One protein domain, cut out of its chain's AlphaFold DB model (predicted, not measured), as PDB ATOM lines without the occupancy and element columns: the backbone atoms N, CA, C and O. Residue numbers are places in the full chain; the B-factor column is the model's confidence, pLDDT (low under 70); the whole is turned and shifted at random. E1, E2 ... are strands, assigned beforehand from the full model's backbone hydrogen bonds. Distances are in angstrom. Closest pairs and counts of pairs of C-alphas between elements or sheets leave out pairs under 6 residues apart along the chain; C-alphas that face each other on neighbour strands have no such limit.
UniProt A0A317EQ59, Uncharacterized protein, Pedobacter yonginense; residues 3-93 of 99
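Overview. This is residues 3 to 93 of the 99 residues of an uncharacterized protein of Pedobacter yonginense (UniProt A0A317EQ59). A small closed barrel of five strands, with E1, E2, E4, E6 and E5 following each other round the ring, is extended at one side by a two-stranded hairpin, where the first part of E4 runs beyond the ring and pairs with E3. A long loop, residues 67 to 84, joins E5 to E6. The printed part has 91 residues with no named helix and six named strands, E1 to E6 in order, in one mixed sheet; the class is all strand, though under half of the residues, 42, are in named elements. It is compact, with a radius of gyration of the C-alphas of 12.3 A and spans of 35 by 26 by 24 A.

Arrangement. E1, residues 3 to 10, and E2, residues 18 to 22, form an antiparallel hairpin, with N 6 and O 21 2.8 A apart. E3, residues 30 to 33, and E4, residues 39 to 47, form another, with N 32 and O 41 at 2.8 A. E4 is also antiparallel to E2, with N 20 and O 44 at 2.9 A. E5, residues 59 to 66, is antiparallel to E1, with N 5 and O 60 at 2.8 A. E6, residues 85 to 92, forms a hairpin with E5, with N 63 and O 90 at 2.9 A, and is parallel to E4, with N 86 and O 45 at 2.8 A. E3 and E6 are apart.

Along the chain. E1 begins at C-alpha 3, (150.745, 220.771, 186.249), measures 18.8 A and bends by 56 degrees at residue 6. E2 measures 12.3 A, E3 9.6 A and E4 23.9 A. E5, 20.9 A, bends by 56 degrees at residue 63. E6, 19.3 A, bends by 72 degrees at residue 89 and ends at C-alpha 92, (160.215, 222.247, 183.476).

Size, cuts and confidence. The C-alphas farthest apart, of Asn 36 and Glu 52, are 36.5 A apart. The printed part has no cut; the links E4 to E5 and E5 to E6 are long. Residues 12 to 15 and 67 to 81 have pLDDT under 70.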
ATOM      1  N   TYR A   3     151.079 221.276 184.925       92.06
ATOM      2  CA  TYR A   3     150.745 220.771 186.249       92.06
ATOM      3  C   TYR A   3     152.001 220.446 187.027       92.06
ATOM      4  O   TYR A   3     152.935 219.862 186.487       92.06
ATOM      5  N   GLN A   4     151.997 220.797 188.305       94.06
ATOM      6  CA  GLN A   4     153.060 220.405 189.207       94.06
ATOM      7  C   GLN A   4     152.854 218.951 189.645       94.06
ATOM      8  O   GLN A   4     151.768 218.552 190.077       94.06
ATOM      9  N   VAL A   5     153.915 218.168 189.515       94.94
ATOM     10  CA  VAL A   5     153.952 216.750 189.844       94.94
ATOM     11  C   VAL A   5     155.203 216.432 190.648       94.94
ATOM     12  O   VAL A   5     156.214 217.130 190.568       94.94
ATOM     13  N   LYS A   6     155.134 215.361 191.427       95.56
ATOM     14  CA  LYS A   6     156.247 214.791 192.176       95.56
ATOM     15  C   LYS A   6     156.588 213.432 191.589       95.56
ATOM     16  O   LYS A   6     155.731 212.551 191.557       95.56
ATOM     17  N   TYR A   7     157.833 213.247 191.162       93.56
ATOM     18  CA  TYR A   7     158.319 211.937 190.746       93.56
ATOM     19  C   TYR A   7     158.355 210.989 191.948       93.56
ATOM     20  O   TYR A   7     158.933 211.312 192.990       93.56
ATOM     21  N   LEU A   8     157.740 209.818 191.799       90.81
ATOM     22  CA  LEU A   8     157.741 208.771 192.815       90.81
ATOM     23  C   LEU A   8     158.776 207.702 192.460       90.81
ATOM     24  O   LEU A   8     159.709 207.463 193.226       90.81
ATOM     25  N   SER A   9     158.636 207.100 191.282       88.81
ATOM     26  CA  SER A   9     159.491 206.011 190.810       88.81
ATOM     27  C   SER A   9     159.346 205.811 189.301       88.81
ATOM     28  O   SER A   9     158.510 206.436 188.649       88.81
ATOM     29  N   ALA A  10     160.129 204.895 188.730       85.56
ATOM     30  CA  ALA A  10     159.776 204.318 187.438       85.56
ATOM     31  C   ALA A  10     158.430 203.591 187.577       85.56
ATOM     32  O   ALA A  10     158.147 202.993 188.623       85.56
ATOM     33  N   TYR A  11     157.591 203.680 186.549       75.69
ATOM     34  CA  TYR A  11     156.357 202.915 186.481       75.69
ATOM     35  C   TYR A  11     156.630 201.574 185.803       75.69
ATOM     36  O   TYR A  11     157.470 201.450 184.922       75.69
ATOM     37  N   CYS A  12     155.922 200.551 186.238       65.62
ATOM     38  CA  CYS A  12     155.958 199.214 185.674       65.62
ATOM     39  C   CYS A  12     154.497 198.942 185.275       65.62
ATOM     40  O   CYS A  12     153.625 199.206 186.107       65.62
ATOM     41  N   PRO A  13     154.180 198.512 184.034       59.62
ATOM     42  CA  PRO A  13     154.940 197.605 183.156       59.62
ATOM     43  C   PRO A  13     155.827 198.264 182.087       59.62
ATOM     44  O   PRO A  13     156.551 197.559 181.390       59.62
ATOM     45  N   ASN A  14     155.801 199.592 181.952       64.06
ATOM     46  CA  ASN A  14     156.603 200.312 180.963       64.06
ATOM     47  C   ASN A  14     157.753 201.055 181.659       64.06
ATOM     48  O   ASN A  14     157.530 202.128 182.210       64.06
ATOM     49  N   ALA A  15     158.967 200.492 181.618       62.50
ATOM     50  CA  ALA A  15     160.153 201.057 182.277       62.50
ATOM     51  C   ALA A  15     160.480 202.501 181.840       62.50
ATOM     52  O   ALA A  15     161.176 203.223 182.560       62.50
ATOM     53  N   ASP A  16     159.950 202.944 180.695       74.75
ATOM     54  CA  ASP A  16     160.130 204.307 180.203       74.75
ATOM     55  C   ASP A  16     159.146 205.312 180.823       74.75
ATOM     56  O   ASP A  16     159.431 206.519 180.845       74.75
ATOM     57  N   ALA A  17     158.037 204.837 181.400       84.38
ATOM     58  CA  ALA A  17     157.078 205.660 182.123       84.38
ATOM     59  C   ALA A  17     157.562 206.000 183.541       84.38
ATOM     60  O   ALA A  17     158.203 205.215 184.239       84.38
ATOM     61  N   SER A  18     157.217 207.200 183.994       89.31
ATOM     62  CA  SER A  18     157.494 207.687 185.347       89.31
ATOM     63  C   SER A  18     156.202 207.750 186.141       89.31
ATOM     64  O   SER A  18     155.266 208.431 185.730       89.31
ATOM     65  N   LEU A  19     156.146 207.067 187.282       90.62
ATOM     66  CA  LEU A  19     155.043 207.213 188.218       90.62
ATOM     67  C   LEU A  19     155.192 208.555 188.929       90.62
ATOM     68  O   LEU A  19     156.223 208.833 189.551       90.62
ATOM     69  N   VAL A  20     154.155 209.377 188.849       92.81
ATOM     70  CA  VAL A  20     154.119 210.678 189.509       92.81
ATOM     71  C   VAL A  20     152.852 210.841 190.333       92.81
ATOM     72  O   VAL A  20     151.813 210.263 190.015       92.81
ATOM     73  N   SER A  21     152.938 211.682 191.359       94.44
ATOM     74  CA  SER A  21     151.793 212.210 192.103       94.44
ATOM     75  C   SER A  21     151.568 213.671 191.713       94.44
ATOM     76  O   SER A  21     152.516 214.454 191.628       94.44
ATOM     77  N   PHE A  22     150.323 214.048 191.444       94.50
ATOM     78  CA  PHE A  22     149.935 215.431 191.204       94.50
ATOM     79  C   PHE A  22     149.785 216.158 192.537       94.50
ATOM     80  O   PHE A  22     149.052 215.719 193.416       94.50
ATOM     81  N   THR A  23     150.415 217.328 192.671       91.31
ATOM     82  CA  THR A  23     150.332 218.116 193.916       91.31
ATOM     83  C   THR A  23     148.970 218.788 194.113       91.31
ATOM     84  O   THR A  23     148.679 219.321 195.183       91.31
ATOM     85  N   THR A  24     148.117 218.768 193.086       88.19
ATOM     86  CA  THR A  24     146.745 219.281 193.115       88.19
ATOM     87  C   THR A  24     145.794 218.294 192.447       88.19
ATOM     88  O   THR A  24     146.209 217.431 191.672       88.19
ATOM     89  N   LYS A  25     144.494 218.433 192.728       89.75
ATOM     90  CA  LYS A  25     143.452 217.578 192.152       89.75
ATOM     91  C   LYS A  25     143.532 217.551 190.625       89.75
ATOM     92  O   LYS A  25     143.361 218.584 189.978       89.75
ATOM     93  N   ASN A  26     143.688 216.353 190.061       89.31
ATOM     94  CA  ASN A  26     143.763 216.145 188.621       89.31
ATOM     95  C   ASN A  26     142.762 215.066 188.170       89.31
ATOM     96  O   ASN A  26     142.826 213.925 188.613       89.31
ATOM     97  N   LYS A  27     141.814 215.436 187.298       86.81
ATOM     98  CA  LYS A  27     140.770 214.522 186.788       86.81
ATOM     99  C   LYS A  27     141.297 213.528 185.744       86.81
ATOM    100  O   LYS A  27     140.693 212.474 185.537       86.81
ATOM    101  N   ASP A  28     142.416 213.863 185.111       87.12
ATOM    102  CA  ASP A  28     143.077 213.029 184.109       87.12
ATOM    103  C   ASP A  28     143.964 211.964 184.770       87.12
ATOM    104  O   ASP A  28     144.303 210.973 184.133       87.12
ATOM    105  N   ALA A  29     144.291 212.131 186.055       88.56
ATOM    106  CA  ALA A  29     145.010 211.159 186.870       88.56
ATOM    107  C   ALA A  29     144.068 210.133 187.527       88.56
ATOM    108  O   ALA A  29     142.845 210.311 187.573       88.56
ATOM    109  N   THR A  30     144.639 209.049 188.049       89.44
ATOM    110  CA  THR A  30     143.926 208.060 188.864       89.44
ATOM    111  C   THR A  30     143.856 208.541 190.316       89.44
ATOM    112  O   THR A  30     144.906 208.785 190.913       89.44
ATOM    113  N   PRO A  31     142.657 208.686 190.911       90.88
ATOM    114  CA  PRO A  31     142.533 208.970 192.335       90.88
ATOM    115  C   PRO A  31     142.950 207.744 193.153       90.88
ATOM    116  O   PRO A  31     142.479 206.636 192.901       90.88
ATOM    117  N   ILE A  32     143.805 207.952 194.147       88.56
ATOM    118  CA  ILE A  32     144.175 206.944 195.137       88.56
ATOM    119  C   ILE A  32     143.355 207.205 196.392       88.56
ATOM    120  O   ILE A  32     143.382 208.315 196.931       88.56
ATOM    121  N   THR A  33     142.623 206.191 196.842       89.19
ATOM    122  CA  THR A  33     141.776 206.264 198.034       89.19
ATOM    123  C   THR A  33     142.402 205.527 199.207       89.19
ATOM    124  O   THR A  33     143.059 204.501 199.020       89.19
ATOM    125  N   ASP A  34     142.180 206.025 200.419       87.81
ATOM    126  CA  ASP A  34     142.504 205.299 201.645       87.81
ATOM    127  C   ASP A  34     141.478 204.180 201.939       87.81
ATOM    128  O   ASP A  34     140.566 203.907 201.154       87.81
ATOM    129  N   SER A  35     141.616 203.514 203.091       89.25
ATOM    130  CA  SER A  35     140.689 202.459 203.527       89.25
ATOM    131  C   SER A  35     139.273 202.956 203.852       89.25
ATOM    132  O   SER A  35     138.360 202.136 203.927       89.25
ATOM    133  N   ASN A  36     139.083 204.264 204.041       91.38
ATOM    134  CA  ASN A  36     137.781 204.892 204.278       91.38
ATOM    135  C   ASN A  36     137.095 205.312 202.965       91.38
ATOM    136  O   ASN A  36     135.922 205.679 202.977       91.38
ATOM    137  N   GLY A  37     137.806 205.225 201.835       87.38
ATOM    138  CA  GLY A  37     137.332 205.663 200.523       87.38
ATOM    139  C   GLY A  37     137.629 207.134 200.220       87.38
ATOM    140  O   GLY A  37     137.196 207.634 199.179       87.38
ATOM    141  N   ASP A  38     138.378 207.824 201.081       91.06
ATOM    142  CA  ASP A  38     138.755 209.220 200.879       91.06
ATOM    143  C   ASP A  38     139.923 209.320 199.897       91.06
ATOM    144  O   ASP A  38     140.919 208.605 200.011       91.06
ATOM    145  N   VAL A  39     139.818 210.222 198.915       89.25
ATOM    146  CA  VAL A  39     140.891 210.446 197.935       89.25
ATOM    147  C   VAL A  39     142.043 211.193 198.602       89.25
ATOM    148  O   VAL A  39     141.908 212.368 198.942       89.25
ATOM    149  N   ILE A  40     143.183 210.520 198.734       89.38
ATOM    150  CA  ILE A  40     144.392 211.043 199.382       89.38
ATOM    151  C   ILE A  40     145.484 211.450 198.390       89.38
ATOM    152  O   ILE A  40     146.382 212.206 198.753       89.38
ATOM    153  N   ASP A  41     145.424 210.967 197.147       90.56
ATOM    154  CA  ASP A  41     146.419 211.280 196.122       90.56
ATOM    155  C   ASP A  41     145.826 211.168 194.708       90.56
ATOM    156  O   ASP A  41     144.781 210.555 194.492       90.56
ATOM    157  N   TYR A  42     146.505 211.765 193.734       92.50
ATOM    158  CA  TYR A  42     146.201 211.656 192.312       92.50
ATOM    159  C   TYR A  42     147.470 211.227 191.588       92.50
ATOM    160  O   TYR A  42     148.414 212.005 191.494       92.50
ATOM    161  N   GLN A  43     147.500 210.004 191.061       91.94
ATOM    162  CA  GLN A  43     148.699 209.435 190.445       91.94
ATOM    163  C   GLN A  43     148.495 209.105 188.970       91.94
ATOM    164  O   GLN A  43     147.398 208.749 188.538       91.94
ATOM    165  N   ALA A  44     149.565 209.223 188.189       89.81
ATOM    166  CA  ALA A  44     149.595 208.790 186.796       89.81
ATOM    167  C   ALA A  44     150.987 208.293 186.406       89.81
ATOM    168  O   ALA A  44     151.999 208.693 186.987       89.81
ATOM    169  N   ALA A  45     151.024 207.458 185.379       89.56
ATOM    170  CA  ALA A  45     152.244 207.091 184.687       89.56
ATOM    171  C   ALA A  45     152.465 208.070 183.530       89.56
ATOM    172  O   ALA A  45     151.614 208.188 182.654       89.56
ATOM    173  N   ILE A  46     153.588 208.784 183.517       89.69
ATOM    174  CA  ILE A  46     153.913 209.751 182.465       89.69
ATOM    175  C   ILE A  46     155.049 209.214 181.594       89.69
ATOM    176  O   ILE A  46     156.159 208.983 182.077       89.69
ATOM    177  N   LEU A  47     154.774 209.042 180.304       88.44
ATOM    178  CA  LEU A  47     155.758 208.717 179.274       88.44
ATOM    179  C   LEU A  47     156.593 209.948 178.910       88.44
ATOM    180  O   LEU A  47     156.134 211.082 179.036       88.44
ATOM    181  N   ASN A  48     157.809 209.720 178.410       87.69
ATOM    182  CA  ASN A  48     158.705 210.763 177.887       87.69
ATOM    183  C   ASN A  48     159.110 211.849 178.902       87.69
ATOM    184  O   ASN A  48     159.476 212.957 178.518       87.69
ATOM    185  N   VAL A  49     159.083 211.545 180.204       90.00
ATOM    186  CA  VAL A  49     159.675 212.433 181.216       90.00
ATOM    187  C   VAL A  49     161.200 212.449 181.026       90.00
ATOM    188  O   VAL A  49     161.803 211.372 181.034       90.00
ATOM    189  N   PRO A  50     161.843 213.622 180.879       91.31
ATOM    190  CA  PRO A  50     163.295 213.700 180.736       91.31
ATOM    191  C   PRO A  50     164.037 213.162 181.970       91.31
ATOM    192  O   PRO A  50     163.552 213.263 183.102       91.31
ATOM    193  N   ALA A  51     165.211 212.562 181.760       90.44
ATOM    194  CA  ALA A  51     165.946 211.835 182.798       90.44
ATOM    195  C   ALA A  51     166.329 212.719 184.000       90.44
ATOM    196  O   ALA A  51     166.313 212.252 185.136       90.44
ATOM    197  N   GLU A  52     166.588 214.007 183.777       92.56
ATOM    198  CA  GLU A  52     166.906 215.000 184.809       92.56
ATOM    199  C   GLU A  52     165.757 215.267 185.801       92.56
ATOM    200  O   GLU A  52     165.973 215.835 186.881       92.56
ATOM    201  N   PHE A  53     164.536 214.847 185.456       92.38
ATOM    202  CA  PHE A  53     163.358 214.911 186.322       92.38
ATOM    203  C   PHE A  53     163.026 213.570 186.991       92.38
ATOM    204  O   PHE A  53     162.247 213.553 187.945       92.38
ATOM    205  N   LYS A  54     163.648 212.457 186.566       91.00
ATOM    206  CA  LYS A  54     163.439 211.104 187.120       91.00
ATOM    207  C   LYS A  54     164.218 210.876 188.426       91.00
ATOM    208  O   LYS A  54     164.955 209.905 188.568       91.00
ATOM    209  N   VAL A  55     164.073 211.792 189.384       91.56
ATOM    210  CA  VAL A  55     164.735 211.730 190.695       91.56
ATOM    211  C   VAL A  55     163.675 211.516 191.778       91.56
ATOM    212  O   VAL A  55     162.783 212.357 191.893       91.56
ATOM    213  N   PRO A  56     163.736 210.430 192.582       90.62
ATOM    214  CA  PRO A  56     162.797 210.169 193.676       90.62
ATOM    215  C   PRO A  56     162.519 211.409 194.527       90.62
ATOM    216  O   PRO A  56     163.424 211.998 195.115       90.62
ATOM    217  N   GLY A  57     161.253 211.825 194.574       91.06
ATOM    218  CA  GLY A  57     160.799 212.983 195.334       91.06
ATOM    219  C   GLY A  57     160.972 214.346 194.660       91.06
ATOM    220  O   GLY A  57     160.499 215.333 195.227       91.06
ATOM    221  N   LYS A  58     161.584 214.430 193.471       94.25
ATOM    222  CA  LYS A  58     161.728 215.690 192.728       94.25
ATOM    223  C   LYS A  58     160.364 216.208 192.289       94.25
ATOM    224  O   LYS A  58     159.548 215.467 191.742       94.25
ATOM    225  N   VAL A  59     160.141 217.495 192.531       95.19
ATOM    226  CA  VAL A  59     158.947 218.220 192.102       95.19
ATOM    227  C   VAL A  59     159.286 219.002 190.844       95.19
ATOM    228  O   VAL A  59     160.321 219.662 190.781       95.19
ATOM    229  N   PHE A  60     158.427 218.907 189.840       94.62
ATOM    230  CA  PHE A  60     158.589 219.596 188.569       94.62
ATOM    231  C   PHE A  60     157.230 219.851 187.928       94.62
ATOM    232  O   PHE A  60     156.194 219.390 188.404       94.62
ATOM    233  N   TYR A  61     157.235 220.614 186.849       94.31
ATOM    234  CA  TYR A  61     156.056 220.966 186.087       94.31
ATOM    235  C   TYR A  61     156.024 220.184 184.782       94.31
ATOM    236  O   TYR A  61     157.030 220.107 184.082       94.31
ATOM    237  N   VAL A  62     154.867 219.624 184.441       92.31
ATOM    238  CA  VAL A  62     154.673 218.819 183.234       92.31
ATOM    239  C   VAL A  62     153.488 219.331 182.421       92.31
ATOM    240  O   VAL A  62     152.412 219.617 182.953       92.31
ATOM    241  N   LYS A  63     153.691 219.455 181.109       92.12
ATOM    242  CA  LYS A  63     152.615 219.527 180.116       92.12
ATOM    243  C   LYS A  63     152.403 218.123 179.578       92.12
ATOM    244  O   LYS A  63     153.380 217.449 179.268       92.12
ATOM    245  N   TYR A  64     151.154 217.696 179.481       90.94
ATOM    246  CA  TYR A  64     150.830 216.375 178.973       90.94
ATOM    247  C   TYR A  64     149.571 216.395 178.113       90.94
ATOM    248  O   TYR A  64     148.721 217.286 178.245       90.94
ATOM    249  N   HIS A  65     149.429 215.334 177.332       88.00
ATOM    250  CA  HIS A  65     148.188 214.941 176.688       88.00
ATOM    251  C   HIS A  65     147.828 213.496 177.051       88.00
ATOM    252  O   HIS A  65     148.655 212.710 177.523       88.00
ATOM    253  N   PHE A  66     146.554 213.160 176.856       80.12
ATOM    254  CA  PHE A  66     146.068 211.795 177.004       80.12
ATOM    255  C   PHE A  66     146.474 210.988 175.770       80.12
ATOM    256  O   PHE A  66     146.145 211.389 174.655       80.12
ATOM    257  N   ASN A  67     147.155 209.856 175.952       66.38
ATOM    258  CA  ASN A  67     147.693 209.080 174.829       66.38
ATOM    259  C   ASN A  67     146.638 208.208 174.110       66.38
ATOM    260  O   ASN A  67     146.977 207.360 173.295       66.38
ATOM    261  N   GLY A  68     145.344 208.401 174.396       50.22
ATOM    262  CA  GLY A  68     144.224 207.846 173.623       50.22
ATOM    263  C   GLY A  68     143.988 206.337 173.744       50.22
ATOM    264  O   GLY A  68     142.895 205.886 173.421       50.22
ATOM    265  N   GLY A  69     144.953 205.562 174.232       50.06
ATOM    266  CA  GLY A  69     144.783 204.146 174.529       50.06
ATOM    267  C   GLY A  69     144.457 203.929 176.001       50.06
ATOM    268  O   GLY A  69     145.204 204.371 176.874       50.06
ATOM    269  N   GLU A  70     143.398 203.170 176.282       48.75
ATOM    270  CA  GLU A  70     143.427 202.247 177.418       48.75
ATOM    271  C   GLU A  70     144.538 201.232 177.112       48.75
ATOM    272  O   GLU A  70     144.272 200.121 176.667       48.75
ATOM    273  N   GLU A  71     145.808 201.636 177.216       49.44
ATOM    274  CA  GLU A  71     146.881 200.652 177.203       49.44
ATOM    275  C   GLU A  71     146.596 199.746 178.393       49.44
ATOM    276  O   GLU A  71     146.554 200.220 179.533       49.44
ATOM    277  N   GLU A  72     146.300 198.476 178.107       44.75
ATOM    278  CA  GLU A  72     146.135 197.425 179.100       44.75
ATOM    279  C   GLU A  72     147.397 197.427 179.958       44.75
ATOM    280  O   GLU A  72     148.439 196.871 179.608       44.75
ATOM    281  N   THR A  73     147.335 198.158 181.067       47.25
ATOM    282  CA  THR A  73     148.441 198.260 182.001       47.25
ATOM    283  C   THR A  73     148.529 196.903 182.666       47.25
ATOM    284  O   THR A  73     147.779 196.595 183.588       47.25
ATOM    285  N   ILE A  74     149.412 196.052 182.139       49.97
ATOM    286  CA  ILE A  74     149.769 194.785 182.765       49.97
ATOM    287  C   ILE A  74     150.125 195.119 184.219       49.97
ATOM    288  O   ILE A  74     151.074 195.876 184.446       49.97
ATOM    289  N   PRO A  75     149.352 194.634 185.204       48.47
ATOM    290  CA  PRO A  75     149.564 195.000 186.590       48.47
ATOM    291  C   PRO A  75     150.951 194.528 187.000       48.47
ATOM    292  O   PRO A  75     151.281 193.345 186.880       48.47
ATOM    293  N   CYS A  76     151.786 195.455 187.463       47.81
ATOM    294  CA  CYS A  76     153.085 195.056 187.956       47.81
ATOM    295  C   CYS A  76     152.967 194.386 189.316       47.81
ATOM    296  O   CYS A  76     152.267 194.895 190.189       47.81
ATOM    297  N   PRO A  77     153.705 193.287 189.546       51.88
ATOM    298  CA  PRO A  77     153.590 192.505 190.774       51.88
ATOM    299  C   PRO A  77     153.966 193.283 192.049       51.88
ATOM    300  O   PRO A  77     153.717 192.794 193.145       51.88
ATOM    301  N   ALA A  78     154.554 194.482 191.921       48.00
ATOM    302  CA  ALA A  78     155.007 195.316 193.032       48.00
ATOM    303  C   ALA A  78     154.219 196.629 193.243       48.00
ATOM    304  O   ALA A  78     154.406 197.251 194.286       48.00
ATOM    305  N   ILE A  79     153.374 197.078 192.299       52.12
ATOM    306  CA  ILE A  79     152.641 198.359 192.412       52.12
ATOM    307  C   ILE A  79     151.140 198.084 192.446       52.12
ATOM    308  O   ILE A  79     150.596 197.367 191.613       52.12
ATOM    309  N   THR A  80     150.490 198.652 193.454       53.38
ATOM    310  CA  THR A  80     149.228 198.171 194.008       53.38
ATOM    311  C   THR A  80     147.982 198.433 193.168       53.38
ATOM    312  O   THR A  80     146.986 197.777 193.435       53.38
ATOM    313  N   LEU A  81     147.981 199.313 192.164       63.16
ATOM    314  CA  LEU A  81     146.811 199.545 191.302       63.16
ATOM    315  C   LEU A  81     147.242 200.086 189.926       63.16
ATOM    316  O   LEU A  81     148.190 200.873 189.864       63.16
ATOM    317  N   PRO A  82     146.551 199.718 188.831       74.00
ATOM    318  CA  PRO A  82     146.773 200.335 187.529       74.00
ATOM    319  C   PRO A  82     146.444 201.835 187.590       74.00
ATOM    320  O   PRO A  82     145.364 202.230 188.040       74.00
ATOM    321  N   VAL A  83     147.367 202.682 187.129       82.38
ATOM    322  CA  VAL A  83     147.138 204.128 186.976       82.38
ATOM    323  C   VAL A  83     147.003 204.513 185.506       82.38
ATOM    324  O   VAL A  83     147.530 203.840 184.622       82.38
ATOM    325  N   LYS A  84     146.306 205.622 185.239       85.31
ATOM    326  CA  LYS A  84     146.192 206.186 183.890       85.31
ATOM    327  C   LYS A  84     147.569 206.571 183.349       85.31
ATOM    328  O   LYS A  84     148.417 207.079 184.089       85.31
ATOM    329  N   VAL A  85     147.754 206.360 182.048       85.25
ATOM    330  CA  VAL A  85     148.977 206.707 181.320       85.25
ATOM    331  C   VAL A  85     148.774 208.024 180.572       85.25
ATOM    332  O   VAL A  85     147.766 208.229 179.897       85.25
ATOM    333  N   LEU A  86     149.740 208.925 180.702       88.19
ATOM    334  CA  LEU A  86     149.796 210.229 180.050       88.19
ATOM    335  C   LEU A  86     151.126 210.354 179.303       88.19
ATOM    336  O   LEU A  86     152.113 209.721 179.674       88.19
ATOM    337  N   SER A  87     151.180 211.214 178.294       88.44
ATOM    338  CA  SER A  87     152.413 211.494 177.553       88.44
ATOM    339  C   SER A  87     152.873 212.913 177.833       88.44
ATOM    340  O   SER A  87     152.095 213.850 177.664       88.44
ATOM    341  N   ALA A  88     154.124 213.084 178.270       89.44
ATOM    342  CA  ALA A  88     154.696 214.409 178.464       89.44
ATOM    343  C   ALA A  88     154.962 215.092 177.114       89.44
ATOM    344  O   ALA A  88     155.693 214.569 176.276       89.44
ATOM    345  N   ASP A  89     154.422 216.299 176.953       88.69
ATOM    346  CA  ASP A  89     154.769 217.243 175.883       88.69
ATOM    347  C   ASP A  89     155.976 218.113 176.266       88.69
ATOM    348  O   ASP A  89     156.617 218.730 175.419       88.69
ATOM    349  N   GLY A  90     156.265 218.208 177.567       88.31
ATOM    350  CA  GLY A  90     157.409 218.938 178.096       88.31
ATOM    351  C   GLY A  90     157.442 218.938 179.620       88.31
ATOM    352  O   GLY A  90     156.397 218.871 180.273       88.31
ATOM    353  N   ALA A  91     158.648 219.043 180.176       91.06
ATOM    354  CA  ALA A  91     158.901 219.153 181.607       91.06
ATOM    355  C   ALA A  91     159.759 220.392 181.907       91.06
ATOM    356  O   ALA A  91     160.577 220.800 181.083       91.06
ATOM    357  N   SER A  92     159.546 221.011 183.064       91.31
ATOM    358  CA  SER A  92     160.215 222.247 183.476       91.31
ATOM    359  C   SER A  92     160.361 222.301 184.995       91.31
ATOM    360  O   SER A  92     159.511 221.798 185.728       91.31
ATOM    361  N   GLU A  93     161.412 222.952 185.487       90.06
ATOM    362  CA  GLU A  93     161.535 223.283 186.915       90.06
ATOM    363  C   GLU A  93     160.635 224.464 187.314       90.06
ATOM    364  O   GLU A  93     160.274 224.606 188.479       90.06
TER     365      GLU A  93